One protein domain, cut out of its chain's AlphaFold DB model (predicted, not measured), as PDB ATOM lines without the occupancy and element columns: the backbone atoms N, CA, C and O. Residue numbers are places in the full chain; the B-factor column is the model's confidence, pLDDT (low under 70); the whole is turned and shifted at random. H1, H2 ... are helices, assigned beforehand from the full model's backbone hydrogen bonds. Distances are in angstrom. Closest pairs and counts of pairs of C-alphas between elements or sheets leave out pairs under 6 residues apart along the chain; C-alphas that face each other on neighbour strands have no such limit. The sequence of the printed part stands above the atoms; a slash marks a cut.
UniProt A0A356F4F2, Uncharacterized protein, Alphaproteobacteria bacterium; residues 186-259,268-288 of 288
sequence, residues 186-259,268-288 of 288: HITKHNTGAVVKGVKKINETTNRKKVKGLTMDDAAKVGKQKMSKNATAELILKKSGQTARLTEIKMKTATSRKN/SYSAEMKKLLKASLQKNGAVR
ATOM      1  N   HIS A 186     216.614 236.363 173.632       86.50
ATOM      2  CA  HIS A 186     216.563 237.693 174.225       86.50
ATOM      3  C   HIS A 186     216.292 238.782 173.190       86.50
ATOM      4  O   HIS A 186     216.657 238.668 172.016       86.50
ATOM      5  N   ILE A 187     215.654 239.859 173.633       85.75
ATOM      6  CA  ILE A 187     215.494 241.081 172.864       85.75
ATOM      7  C   ILE A 187     216.546 242.102 173.287       85.75
ATOM      8  O   ILE A 187     216.970 242.191 174.431       85.75
ATOM      9  N   THR A 188     216.969 242.906 172.325       84.06
ATOM     10  CA  THR A 188     217.847 244.051 172.538       84.06
ATOM     11  C   THR A 188     217.072 245.325 172.230       84.06
ATOM     12  O   THR A 188     216.105 245.317 171.463       84.06
ATOM     13  N   LYS A 189     217.528 246.461 172.765       79.44
ATOM     14  CA  LYS A 189     216.896 247.773 172.526       79.44
ATOM     15  C   LYS A 189     216.717 248.081 171.032       79.44
ATOM     16  O   LYS A 189     215.713 248.659 170.628       79.44
ATOM     17  N   HIS A 190     217.677 247.668 170.208       83.25
ATOM     18  CA  HIS A 190     217.694 247.952 168.772       83.25
ATOM     19  C   HIS A 190     216.800 247.010 167.955       83.25
ATOM     20  O   HIS A 190     216.432 247.341 166.826       83.25
ATOM     21  N   ASN A 191     216.438 245.838 168.490       86.00
ATOM     22  CA  ASN A 191     215.639 244.848 167.766       86.00
ATOM     23  C   ASN A 191     214.178 244.766 168.240       86.00
ATOM     24  O   ASN A 191     213.362 244.210 167.504       86.00
ATOM     25  N   THR A 192     213.810 245.366 169.383       85.94
ATOM     26  CA  THR A 192     212.475 245.214 169.996       85.94
ATOM     27  C   THR A 192     211.337 245.499 169.010       85.94
ATOM     28  O   THR A 192     210.420 244.695 168.862       85.94
ATOM     29  N   GLY A 193     211.413 246.601 168.255       87.56
ATOM     30  CA  GLY A 193     210.381 246.956 167.275       87.56
ATOM     31  C   GLY A 193     210.268 245.964 166.108       87.56
ATOM     32  O   GLY A 193     209.165 245.677 165.637       87.56
ATOM     33  N   ALA A 194     211.395 245.406 165.657       89.62
ATOM     34  CA  ALA A 194     211.411 244.378 164.620       89.62
ATOM     35  C   ALA A 194     210.857 243.048 165.143       89.62
ATOM     36  O   ALA A 194     210.069 242.406 164.448       89.62
ATOM     37  N   VAL A 195     211.207 242.673 166.376       90.94
ATOM     38  CA  VAL A 195     210.699 241.470 167.044       90.94
ATOM     39  C   VAL A 195     209.185 241.557 167.206       90.94
ATOM     40  O   VAL A 195     208.493 240.651 166.762       90.94
ATOM     41  N   VAL A 196     208.638 242.665 167.720       91.75
ATOM     42  CA  VAL A 196     207.180 242.847 167.885       91.75
ATOM     43  C   VAL A 196     206.431 242.664 166.559       91.75
ATOM     44  O   VAL A 196     205.444 241.926 166.497       91.75
ATOM     45  N   LYS A 197     206.917 243.284 165.473       91.25
ATOM     46  CA  LYS A 197     206.333 243.128 164.127       91.25
ATOM     47  C   LYS A 197     206.455 241.690 163.610       91.25
ATOM     48  O   LYS A 197     205.518 241.172 163.004       91.25
ATOM     49  N   GLY A 198     207.595 241.047 163.850       90.50
ATOM     50  CA  GLY A 198     207.849 239.658 163.477       90.50
ATOM     51  C   GLY A 198     206.941 238.670 164.197       90.50
ATOM     52  O   GLY A 198     206.295 237.845 163.556       90.50
ATOM     53  N   VAL A 199     206.830 238.804 165.518       91.38
ATOM     54  CA  VAL A 199     205.958 238.002 166.381       91.38
ATOM     55  C   VAL A 199     204.496 238.148 165.959       91.38
ATOM     56  O   VAL A 199     203.821 237.133 165.788       91.38
ATOM     57  N   LYS A 200     204.026 239.375 165.674       92.31
ATOM     58  CA  LYS A 200     202.671 239.615 165.141       92.31
ATOM     59  C   LYS A 200     202.394 238.782 163.897       92.31
ATOM     60  O   LYS A 200     201.390 238.083 163.806       92.31
ATOM     61  N   LYS A 201     203.323 238.807 162.952       89.81
ATOM     62  CA  LYS A 201     203.192 238.103 161.681       89.81
ATOM     63  C   LYS A 201     203.282 236.589 161.813       89.81
ATOM     64  O   LYS A 201     202.572 235.871 161.108       89.81
ATOM     65  N   ILE A 202     204.130 236.097 162.714       89.62
ATOM     66  CA  ILE A 202     204.190 234.676 163.065       89.62
ATOM     67  C   ILE A 202     202.840 234.249 163.645       89.62
ATOM     68  O   ILE A 202     202.257 233.299 163.136       89.62
ATOM     69  N   ASN A 203     202.291 235.004 164.602       89.25
ATOM     70  CA  ASN A 203     200.979 234.739 165.195       89.25
ATOM     71  C   ASN A 203     199.839 234.752 164.164       89.25
ATOM     72  O   ASN A 203     198.970 233.880 164.203       89.25
ATOM     73  N   GLU A 204     199.847 235.692 163.219       88.62
ATOM     74  CA  GLU A 204     198.882 235.730 162.111       88.62
ATOM     75  C   GLU A 204     199.032 234.535 161.160       88.62
ATOM     76  O   GLU A 204     198.046 234.029 160.633       88.62
ATOM     77  N   THR A 205     200.260 234.065 160.929       85.75
ATOM     78  CA  THR A 205     200.538 232.935 160.027       85.75
ATOM     79  C   THR A 205     200.202 231.593 160.684       85.75
ATOM     80  O   THR A 205     199.770 230.660 160.009       85.75
ATOM     81  N   THR A 206     200.378 231.484 162.003       84.25
ATOM     82  CA  THR A 206     200.153 230.253 162.774       84.25
ATOM     83  C   THR A 206     198.749 230.162 163.363       84.25
ATOM     84  O   THR A 206     198.420 229.146 163.976       84.25
ATOM     85  N   ASN A 207     197.915 231.193 163.179       85.62
ATOM     86  CA  ASN A 207     196.630 231.357 163.860       85.62
ATOM     87  C   ASN A 207     196.774 231.231 165.386       85.62
ATOM     88  O   ASN A 207     196.043 230.470 166.018       85.62
ATOM     89  N   ARG A 208     197.746 231.956 165.963       84.19
ATOM     90  CA  ARG A 208     198.043 231.986 167.409       84.19
ATOM     91  C   ARG A 208     198.348 230.603 167.993       84.19
ATOM     92  O   ARG A 208     197.934 230.284 169.102       84.19
ATOM     93  N   LYS A 209     199.050 229.753 167.242       86.06
ATOM     94  CA  LYS A 209     199.569 228.476 167.750       86.06
ATOM     95  C   LYS A 209     201.051 228.584 168.061       86.06
ATOM     96  O   LYS A 209     201.770 229.328 167.390       86.06
ATOM     97  N   LYS A 210     201.501 227.781 169.028       87.44
ATOM     98  CA  LYS A 210     202.911 227.720 169.410       87.44
ATOM     99  C   LYS A 210     203.762 227.173 168.270       87.44
ATOM    100  O   LYS A 210     203.424 226.170 167.633       87.44
ATOM    101  N   VAL A 211     204.893 227.822 168.039       86.88
ATOM    102  CA  VAL A 211     205.916 227.376 167.095       86.88
ATOM    103  C   VAL A 211     207.082 226.739 167.841       86.88
ATOM    104  O   VAL A 211     207.385 227.110 168.970       86.88
ATOM    105  N   LYS A 212     207.734 225.757 167.213       85.19
ATOM    106  CA  LYS A 212     208.892 225.051 167.774       85.19
ATOM    107  C   LYS A 212     210.136 225.377 166.950       85.19
ATOM    108  O   LYS A 212     210.062 225.382 165.725       85.19
ATOM    109  N   GLY A 213     211.260 225.617 167.626       82.88
ATOM    110  CA  GLY A 213     212.572 225.799 166.991       82.88
ATOM    111  C   GLY A 213     212.846 227.197 166.428       82.88
ATOM    112  O   GLY A 213     213.867 227.385 165.774       82.88
ATOM    113  N   LEU A 214     211.967 228.178 166.669       88.81
ATOM    114  CA  LEU A 214     212.212 229.570 166.287       88.81
ATOM    115  C   LEU A 214     212.778 230.381 167.454       88.81
ATOM    116  O   LEU A 214     212.444 230.156 168.620       88.81
ATOM    117  N   THR A 215     213.595 231.370 167.100       91.56
ATOM    118  CA  THR A 215     214.222 232.310 168.032       91.56
ATOM    119  C   THR A 215     213.680 233.732 167.872       91.56
ATOM    120  O   THR A 215     213.069 234.062 166.850       91.56
ATOM    121  N   MET A 216     213.926 234.601 168.859       89.88
ATOM    122  CA  MET A 216     213.604 236.033 168.759       89.88
ATOM    123  C   MET A 216     214.320 236.716 167.586       89.88
ATOM    124  O   MET A 216     213.734 237.581 166.935       89.88
ATOM    125  N   ASP A 217     215.534 236.285 167.241       89.56
ATOM    126  CA  ASP A 217     216.262 236.810 166.081       89.56
ATOM    127  C   ASP A 217     215.615 236.406 164.755       89.56
ATOM    128  O   ASP A 217     215.541 237.208 163.820       89.56
ATOM    129  N   ASP A 218     215.087 235.182 164.667       88.38
ATOM    130  CA  ASP A 218     214.305 234.754 163.506       88.38
ATOM    131  C   ASP A 218     213.024 235.604 163.376       88.38
ATOM    132  O   ASP A 218     212.675 236.035 162.273       88.38
ATOM    133  N   ALA A 219     212.366 235.938 164.493       88.94
ATOM    134  CA  ALA A 219     211.247 236.879 164.489       88.94
ATOM    135  C   ALA A 219     211.688 238.289 164.046       88.94
ATOM    136  O   ALA A 219     211.028 238.904 163.207       88.94
ATOM    137  N   ALA A 220     212.835 238.785 164.518       90.06
ATOM    138  CA  ALA A 220     213.380 240.070 164.087       90.06
ATOM    139  C   ALA A 220     213.641 240.111 162.569       90.06
ATOM    140  O   ALA A 220     213.317 241.107 161.918       90.06
ATOM    141  N   LYS A 221     214.160 239.023 161.978       89.56
ATOM    142  CA  LYS A 221     214.351 238.893 160.519       89.56
ATOM    143  C   LYS A 221     213.023 238.977 159.766       89.56
ATOM    144  O   LYS A 221     212.904 239.772 158.834       89.56
ATOM    145  N   VAL A 222     212.002 238.241 160.221       87.06
ATOM    146  CA  VAL A 222     210.640 238.275 159.649       87.06
ATOM    147  C   VAL A 222     210.041 239.687 159.692       87.06
ATOM    148  O   VAL A 222     209.364 240.108 158.744       87.06
ATOM    149  N   GLY A 223     210.300 240.421 160.778       84.19
ATOM    150  CA  GLY A 223     209.865 241.803 160.965       84.19
ATOM    151  C   GLY A 223     210.592 242.811 160.071       84.19
ATOM    152  O   GLY A 223     209.947 243.716 159.543       84.19
ATOM    153  N   LYS A 224     211.907 242.646 159.859       85.50
ATOM    154  CA  LYS A 224     212.721 243.529 159.001       85.50
ATOM    155  C   LYS A 224     212.457 243.311 157.509       85.50
ATOM    156  O   LYS A 224     212.271 244.273 156.776       85.50
ATOM    157  N   GLN A 225     212.398 242.060 157.054       79.31
ATOM    158  CA  GLN A 225     212.416 241.720 155.622       79.31
ATOM    159  C   GLN A 225     211.055 241.806 154.904       79.31
ATOM    160  O   GLN A 225     210.949 241.360 153.767       79.31
ATOM    161  N   LYS A 226     209.983 242.318 155.535       73.44
ATOM    162  CA  LYS A 226     208.615 242.344 154.956       73.44
ATOM    163  C   LYS A 226     208.208 241.020 154.256       73.44
ATOM    164  O   LYS A 226     207.444 241.028 153.301       73.44
ATOM    165  N   MET A 227     208.644 239.863 154.768       78.12
ATOM    166  CA  MET A 227     208.417 238.541 154.146       78.12
ATOM    167  C   MET A 227     206.941 238.262 153.780       78.12
ATOM    168  O   MET A 227     206.033 238.685 154.481       78.12
ATOM    169  N   SER A 228     206.624 237.500 152.738       82.75
ATOM    170  CA  SER A 228     205.218 237.104 152.520       82.75
ATOM    171  C   SER A 228     204.731 236.131 153.617       82.75
ATOM    172  O   SER A 228     205.540 235.499 154.309       82.75
ATOM    173  N   LYS A 229     203.407 235.966 153.791       81.00
ATOM    174  CA  LYS A 229     202.839 234.943 154.708       81.00
ATOM    175  C   LYS A 229     203.361 233.541 154.368       81.00
ATOM    176  O   LYS A 229     203.683 232.758 155.254       81.00
ATOM    177  N   ASN A 230     203.532 233.277 153.075       82.00
ATOM    178  CA  ASN A 230     204.090 232.040 152.544       82.00
ATOM    179  C   ASN A 230     205.563 231.856 152.931       82.00
ATOM    180  O   ASN A 230     205.914 230.826 153.493       82.00
ATOM    181  N   ALA A 231     206.405 232.872 152.731       84.19
ATOM    182  CA  ALA A 231     207.810 232.816 153.144       84.19
ATOM    183  C   ALA A 231     207.962 232.646 154.669       84.19
ATOM    184  O   ALA A 231     208.856 231.944 155.138       84.19
ATOM    185  N   THR A 232     207.057 233.248 155.447       83.69
ATOM    186  CA  THR A 232     207.016 233.092 156.910       83.69
ATOM    187  C   THR A 232     206.644 231.658 157.302       83.69
ATOM    188  O   THR A 232     207.306 231.066 158.151       83.69
ATOM    189  N   ALA A 233     205.648 231.061 156.641       82.81
ATOM    190  CA  ALA A 233     205.269 229.662 156.841       82.81
ATOM    191  C   ALA A 233     206.399 228.687 156.469       82.81
ATOM    192  O   ALA A 233     206.646 227.735 157.207       82.81
ATOM    193  N   GLU A 234     207.123 228.938 155.373       85.19
ATOM    194  CA  GLU A 234     208.294 228.137 154.998       85.19
ATOM    195  C   GLU A 234     209.386 228.185 156.063       85.19
ATOM    196  O   GLU A 234     209.937 227.146 156.420       85.19
ATOM    197  N   LEU A 235     209.699 229.376 156.583       86.31
ATOM    198  CA  LEU A 235     210.693 229.531 157.641       86.31
ATOM    199  C   LEU A 235     210.276 228.764 158.901       86.31
ATOM    200  O   LEU A 235     211.099 228.051 159.476       86.31
ATOM    201  N   ILE A 236     208.995 228.839 159.275       85.69
ATOM    202  CA  ILE A 236     208.454 228.090 160.414       85.69
ATOM    203  C   ILE A 236     208.608 226.581 160.202       85.69
ATOM    204  O   ILE A 236     209.104 225.890 161.086       85.69
ATOM    205  N   LEU A 237     208.231 226.073 159.026       84.81
ATOM    206  CA  LEU A 237     208.309 224.649 158.693       84.81
ATOM    207  C   LEU A 237     209.751 224.132 158.605       84.81
ATOM    208  O   LEU A 237     210.032 223.017 159.039       84.81
ATOM    209  N   LYS A 238     210.682 224.937 158.079       87.31
ATOM    210  CA  LYS A 238     212.112 224.591 158.058       87.31
ATOM    211  C   LYS A 238     212.659 224.460 159.478       87.31
ATOM    212  O   LYS A 238     213.293 223.459 159.795       87.31
ATOM    213  N   LYS A 239     212.377 225.444 160.335       87.62
ATOM    214  CA  LYS A 239     212.849 225.480 161.729       87.62
ATOM    215  C   LYS A 239     212.160 224.446 162.624       87.62
ATOM    216  O   LYS A 239     212.765 223.980 163.582       87.62
ATOM    217  N   SER A 240     210.937 224.031 162.288       82.31
ATOM    218  CA  SER A 240     210.229 222.954 162.991       82.31
ATOM    219  C   SER A 240     210.646 221.540 162.559       82.31
ATOM    220  O   SER A 240     210.106 220.568 163.088       82.31
ATOM    221  N   GLY A 241     211.594 221.408 161.619       79.94
ATOM    222  CA  GLY A 241     212.112 220.120 161.147       79.94
ATOM    223  C   GLY A 241     211.290 219.464 160.031       79.94
ATOM    224  O   GLY A 241     211.474 218.287 159.746       79.94
ATOM    225  N   GLN A 242     210.384 220.193 159.369       78.44
ATOM    226  CA  GLN A 242     209.571 219.675 158.256       78.44
ATOM    227  C   GLN A 242     210.175 219.954 156.872       78.44
ATOM    228  O   GLN A 242     209.453 220.087 155.883       78.44
ATOM    229  N   THR A 243     211.503 220.024 156.783       79.94
ATOM    230  CA  THR A 243     212.237 220.322 155.544       79.94
ATOM    231  C   THR A 243     211.929 219.322 154.430       79.94
ATOM    232  O   THR A 243     211.615 219.752 153.324       79.94
ATOM    233  N   ALA A 244     211.911 218.018 154.728       76.06
ATOM    234  CA  ALA A 244     211.631 216.958 153.753       76.06
ATOM    235  C   ALA A 244     210.209 217.029 153.160       76.06
ATOM    236  O   ALA A 244     210.003 216.847 151.966       76.06
ATOM    237  N   ARG A 245     209.207 217.358 153.983       77.75
ATOM    238  CA  ARG A 245     207.821 217.524 153.506       77.75
ATOM    239  C   ARG A 245     207.648 218.818 152.716       77.75
ATOM    240  O   ARG A 245     206.847 218.878 151.788       77.75
ATOM    241  N   LEU A 246     208.401 219.860 153.070       80.81
ATOM    242  CA  LEU A 246     208.413 221.116 152.328       80.81
ATOM    243  C   LEU A 246     209.023 220.933 150.931       80.81
ATOM    244  O   LEU A 246     208.472 221.449 149.959       80.81
ATOM    245  N   THR A 247     210.141 220.208 150.815       79.56
ATOM    246  CA  THR A 247     210.766 219.914 149.516       79.56
ATOM    247  C   THR A 247     209.858 219.049 148.653       79.56
ATOM    248  O   THR A 247     209.682 219.358 147.478       79.56
ATOM    249  N   GLU A 248     209.186 218.053 149.232       79.44
ATOM    250  CA  GLU A 248     208.202 217.227 148.526       79.44
ATOM    251  C   GLU A 248     207.045 218.060 147.946       79.44
ATOM    252  O   GLU A 248     206.697 217.902 146.777       79.44
ATOM    253  N   ILE A 249     206.488 219.002 148.719       79.38
ATOM    254  CA  ILE A 249     205.444 219.927 148.241       79.38
ATOM    255  C   ILE A 249     205.980 220.815 147.110       79.38
ATOM    256  O   ILE A 249     205.305 220.998 146.094       79.38
ATOM    257  N   LYS A 250     207.202 221.353 147.239       81.00
ATOM    258  CA  LYS A 250     207.833 222.158 146.177       81.00
ATOM    259  C   LYS A 250     208.005 221.355 144.887       81.00
ATOM    260  O   LYS A 250     207.663 221.856 143.821       81.00
ATOM    261  N   MET A 251     208.454 220.106 144.988       79.81
ATOM    262  CA  MET A 251     208.617 219.216 143.836       79.81
ATOM    263  C   MET A 251     207.264 218.870 143.207       79.81
ATOM    264  O   MET A 251     207.068 219.121 142.024       79.81
ATOM    265  N   LYS A 252     206.283 218.399 143.990       77.75
ATOM    266  CA  LYS A 252     204.946 218.020 143.489       77.75
ATOM    267  C   LYS A 252     204.222 219.173 142.797       77.75
ATOM    268  O   LYS A 252     203.593 218.982 141.756       77.75
ATOM    269  N   THR A 253     204.334 220.379 143.346       74.19
ATOM    270  CA  THR A 253     203.717 221.574 142.756       74.19
ATOM    271  C   THR A 253     204.465 222.089 141.526       74.19
ATOM    272  O   THR A 253     203.824 222.627 140.627       74.19
ATOM    273  N   ALA A 254     205.783 221.886 141.433       75.19
ATOM    274  CA  ALA A 254     206.557 222.178 140.227       75.19
ATOM    275  C   ALA A 254     206.247 221.188 139.091       75.19
ATOM    276  O   ALA A 254     206.020 221.613 137.959       75.19
ATOM    277  N   THR A 255     206.150 219.888 139.384       67.62
ATOM    278  CA  THR A 255     205.818 218.855 138.386       67.62
ATOM    279  C   THR A 255     204.384 219.004 137.873       67.62
ATOM    280  O   THR A 255     204.139 218.897 136.675       67.62
ATOM    281  N   SER A 256     203.434 219.361 138.749       60.22
ATOM    282  CA  SER A 256     202.042 219.640 138.359       60.22
ATOM    283  C   SER A 256     201.879 220.876 137.466       60.22
ATOM    284  O   SER A 256     200.836 221.015 136.837       60.22
ATOM    285  N   ARG A 257     202.863 221.788 137.415       61.19
ATOM    286  CA  ARG A 257     202.860 222.918 136.468       61.19
ATOM    287  C   ARG A 257     203.338 222.521 135.072       61.19
ATOM    288  O   ARG A 257     202.986 223.213 134.127       61.19
ATOM    289  N   LYS A 258     204.134 221.451 134.952       60.50
ATOM    290  CA  LYS A 258     204.657 220.955 133.668       60.50
ATOM    291  C   LYS A 258     203.683 220.018 132.950       60.50
ATOM    292  O   LYS A 258     203.657 220.017 131.730       60.50
ATOM    293  N   ASN A 259     202.860 219.276 133.691       54.81
ATOM    294  CA  ASN A 259     201.822 218.418 133.116       54.81
ATOM    295  C   ASN A 259     200.497 219.191 133.044       54.81
ATOM    296  O   ASN A 259     199.737 219.219 134.012       54.81
ATOM    297  N   SER A 268     197.178 224.043 144.665       77.25
ATOM    298  CA  SER A 268     197.902 225.291 144.917       77.25
ATOM    299  C   SER A 268     198.960 225.090 146.005       77.25
ATOM    300  O   SER A 268     198.637 224.648 147.109       77.25
ATOM    301  N   TYR A 269     200.206 225.486 145.726       76.12
ATOM    302  CA  TYR A 269     201.329 225.464 146.677       76.12
ATOM    303  C   TYR A 269     200.979 226.096 148.031       76.12
ATOM    304  O   TYR A 269     201.289 225.558 149.093       76.12
ATOM    305  N   SER A 270     200.240 227.207 147.997       78.00
ATOM    306  CA  SER A 270     199.750 227.895 149.194       78.00
ATOM    307  C   SER A 270     198.820 227.011 150.039       78.00
ATOM    308  O   SER A 270     198.909 227.009 151.266       78.00
ATOM    309  N   ALA A 271     197.946 226.227 149.402       81.75
ATOM    310  CA  ALA A 271     196.993 225.362 150.094       81.75
ATOM    311  C   ALA A 271     197.679 224.147 150.741       81.75
ATOM    312  O   ALA A 271     197.406 223.836 151.902       81.75
ATOM    313  N   GLU A 272     198.609 223.498 150.032       81.00
ATOM    314  CA  GLU A 272     199.375 222.372 150.581       81.00
ATOM    315  C   GLU A 272     200.269 222.810 151.744       81.00
ATOM    316  O   GLU A 272     200.296 222.157 152.790       81.00
ATOM    317  N   MET A 273     200.916 223.970 151.621       82.06
ATOM    318  CA  MET A 273     201.729 224.538 152.692       82.06
ATOM    319  C   MET A 273     200.895 224.913 153.922       82.06
ATOM    320  O   MET A 273     201.295 224.604 155.044       82.06
ATOM    321  N   LYS A 274     199.711 225.518 153.745       84.31
ATOM    322  CA  LYS A 274     198.780 225.784 154.857       84.31
ATOM    323  C   LYS A 274     198.359 224.495 155.562       84.31
ATOM    324  O   LYS A 274     198.293 224.468 156.791       84.31
ATOM    325  N   LYS A 275     198.097 223.421 154.807       85.50
ATOM    326  CA  LYS A 275     197.747 222.107 155.367       85.50
ATOM    327  C   LYS A 275     198.907 221.522 156.173       85.50
ATOM    328  O   LYS A 275     198.693 221.084 157.305       85.50
ATOM    329  N   LEU A 276     200.125 221.572 155.630       83.00
ATOM    330  CA  LEU A 276     201.330 221.095 156.308       83.00
ATOM    331  C   LEU A 276     201.615 221.895 157.588       83.00
ATOM    332  O   LEU A 276     201.839 221.307 158.644       83.00
ATOM    333  N   LEU A 277     201.509 223.224 157.523       82.94
ATOM    334  CA  LEU A 277     201.654 224.104 158.681       82.94
ATOM    335  C   LEU A 277     200.607 223.793 159.758       82.94
ATOM    336  O   LEU A 277     200.959 223.624 160.923       82.94
ATOM    337  N   LYS A 278     199.330 223.634 159.389       85.62
ATOM    338  CA  LYS A 278     198.268 223.272 160.344       85.62
ATOM    339  C   LYS A 278     198.570 221.945 161.050       85.62
ATOM    340  O   LYS A 278     198.419 221.878 162.271       85.62
ATOM    341  N   ALA A 279     199.032 220.935 160.310       83.56
ATOM    342  CA  ALA A 279     199.419 219.634 160.859       83.56
ATOM    343  C   ALA A 279     200.668 219.723 161.757       83.56
ATOM    344  O   ALA A 279     200.710 219.111 162.823       83.56
ATOM    345  N   SER A 280     201.663 220.529 161.370       81.44
ATOM    346  CA  SER A 280     202.848 220.816 162.188       81.44
ATOM    347  C   SER A 280     202.479 221.463 163.520       81.44
ATOM    348  O   SER A 280     203.074 221.135 164.540       81.44
ATOM    349  N   LEU A 281     201.527 222.397 163.515       81.81
ATOM    350  CA  LEU A 281     201.156 223.176 164.696       81.81
ATOM    351  C   LEU A 281     200.196 222.430 165.631       81.81
ATOM    352  O   LEU A 281     200.175 222.714 166.822       81.81
ATOM    353  N   GLN A 282     199.400 221.476 165.129       78.25
ATOM    354  CA  GLN A 282     198.531 220.642 165.975       78.25
ATOM    355  C   GLN A 282     199.320 219.841 167.016       78.25
ATOM    356  O   GLN A 282     198.847 219.683 168.134       78.25
ATOM    357  N   LYS A 283     200.545 219.420 166.684       69.19
ATOM    358  CA  LYS A 283     201.433 218.711 167.615       69.19
ATOM    359  C   LYS A 283     202.009 219.597 168.729       69.19
ATOM    360  O   LYS A 283     202.548 219.068 169.691       69.19
ATOM    361  N   ASN A 284     201.899 220.923 168.609       65.38
ATOM    362  CA  ASN A 284     202.570 221.884 169.493       65.38
ATOM    363  C   ASN A 284     201.628 222.563 170.510       65.38
ATOM    364  O   ASN A 284     202.091 223.358 171.326       65.38
ATOM    365  N   GLY A 285     200.324 222.258 170.478       56.78
ATOM    366  CA  GLY A 285     199.320 222.815 171.394       56.78
ATOM    367  C   GLY A 285     198.767 224.194 170.990       56.78
ATOM    368  O   GLY A 285     199.398 224.968 170.264       56.78
ATOM    369  N   ALA A 286     197.545 224.489 171.443       52.62
ATOM    370  CA  ALA A 286     196.890 225.787 171.265       52.62
ATOM    371  C   ALA A 286     197.275 226.760 172.390       52.62
ATOM    372  O   ALA A 286     197.547 226.348 173.518       52.62
ATOM    373  N   VAL A 287     197.290 228.052 172.077       51.38
ATOM    374  CA  VAL A 287     197.474 229.124 173.061       51.38
ATOM    375  C   VAL A 287     196.102 229.408 173.662       51.38
ATOM    376  O   VAL A 287     195.188 229.759 172.917       51.38
ATOM    377  N   ARG A 288     195.950 229.169 174.967       39.31
ATOM    378  CA  ARG A 288     194.773 229.594 175.736       39.31
ATOM    379  C   ARG A 288     194.880 231.085 176.046       39.31
ATOM    380  O   ARG A 288     196.007 231.534 176.363       39.31
TER     381      ARG A 288
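This is residues 186 to 259 and 268 to 288 of the 288 residues of an uncharacterized protein of Alphaproteobacteria bacterium (UniProt A0A356F4F2). Five helices make an elongated body: H3 lies in the middle, H1 and H2 cross at a right angle toward one end, and H4 and H5 form an antiparallel pair that continues the body the other way, with H4 reaching the far tip. H5 also packs across H3, while H2 packs on H1 and comes only close to H3. The printed part has 95 residues with five named helices, in the order H1, H2, H3, H4, H5, and no named strand; the class is all helix. The whole is compact by its radius of gyration of the C-alphas, 14.2 A, yet its outline spans 51 by 29 by 19 A.

H1, residues 192 to 206, touches H2, residues 216 to 224; their lines are about perpendicular at 90 degrees, and their closest C-alphas, of Gly 198 and Gly 223, are 3.9 A apart. With residues 201 to 206 alone, H1 touches H3, residues 229 to 239, about perpendicular at 88 degrees, the C-alphas of Thr 205 and Lys 229 coming closest at 6.1 A. H2 and H3 are close but not clearly touching, with a shallow tilt of 22 degrees, opposite ways; the closest C-alphas, of Val 222 and Thr 232, are 6.9 A apart. H3 forms a helical hairpin with H4, residues 243 to 258, at a steep tilt of 43 degrees; H4 touches it with residues 243 to 246 alone, and the C-alphas of Leu 237 and Thr 243 are closest at 6.6 A. H5, residues 269 to 282, touches H3 at a steep tilt of 48 degrees, the same way, closest at the C-alphas of Leu 237 and Leu 277, 6.7 A. H5 touches H4 at a shallow tilt of 21 degrees, opposite ways, closest at the C-alphas of Thr 253 and Tyr 269, 6.0 A. H1 and H5 only just touch, with 3 pairs of C-alphas within 8 A, the closest those of Thr 206 and Leu 281 at 7.4 A. H4 is apart from H1 and H2, and H2 is apart from H5. Helix packing is mostly crossed: of 6 touching pairs, 1 is at a shallow tilt. Each O i to N i+4 pair is within hydrogen-bond range in H1, H2, H3 and H5, and 11 of 12 are in H4.

H1 begins at C-alpha 192, (212.475, 245.214, 169.996), and is 20.7 A long from first to last C-alpha. H2 measures 12.3 A and H3 15.5 A. H4, the longest helix by residues, is 23.2 A long and ends at C-alpha 258, (204.657, 220.955, 133.668). H5 is 20.1 A long and ends at C-alpha 282, (198.531, 220.642, 165.975).

The two C-alphas farthest apart are those of Lys 189 and Asn 259, at 51.4 A. Residues 260 to 267 are cut out, and C-alphas 259 and 268 are 14.2 A apart across the cut. Of the links printed whole, H2 to H3 and H3 to H4 are tight, and H1 to H2 is short. The mean pLDDT of the printed part is 81.1, with residues 255 to 259 and 283 to 288 under 70.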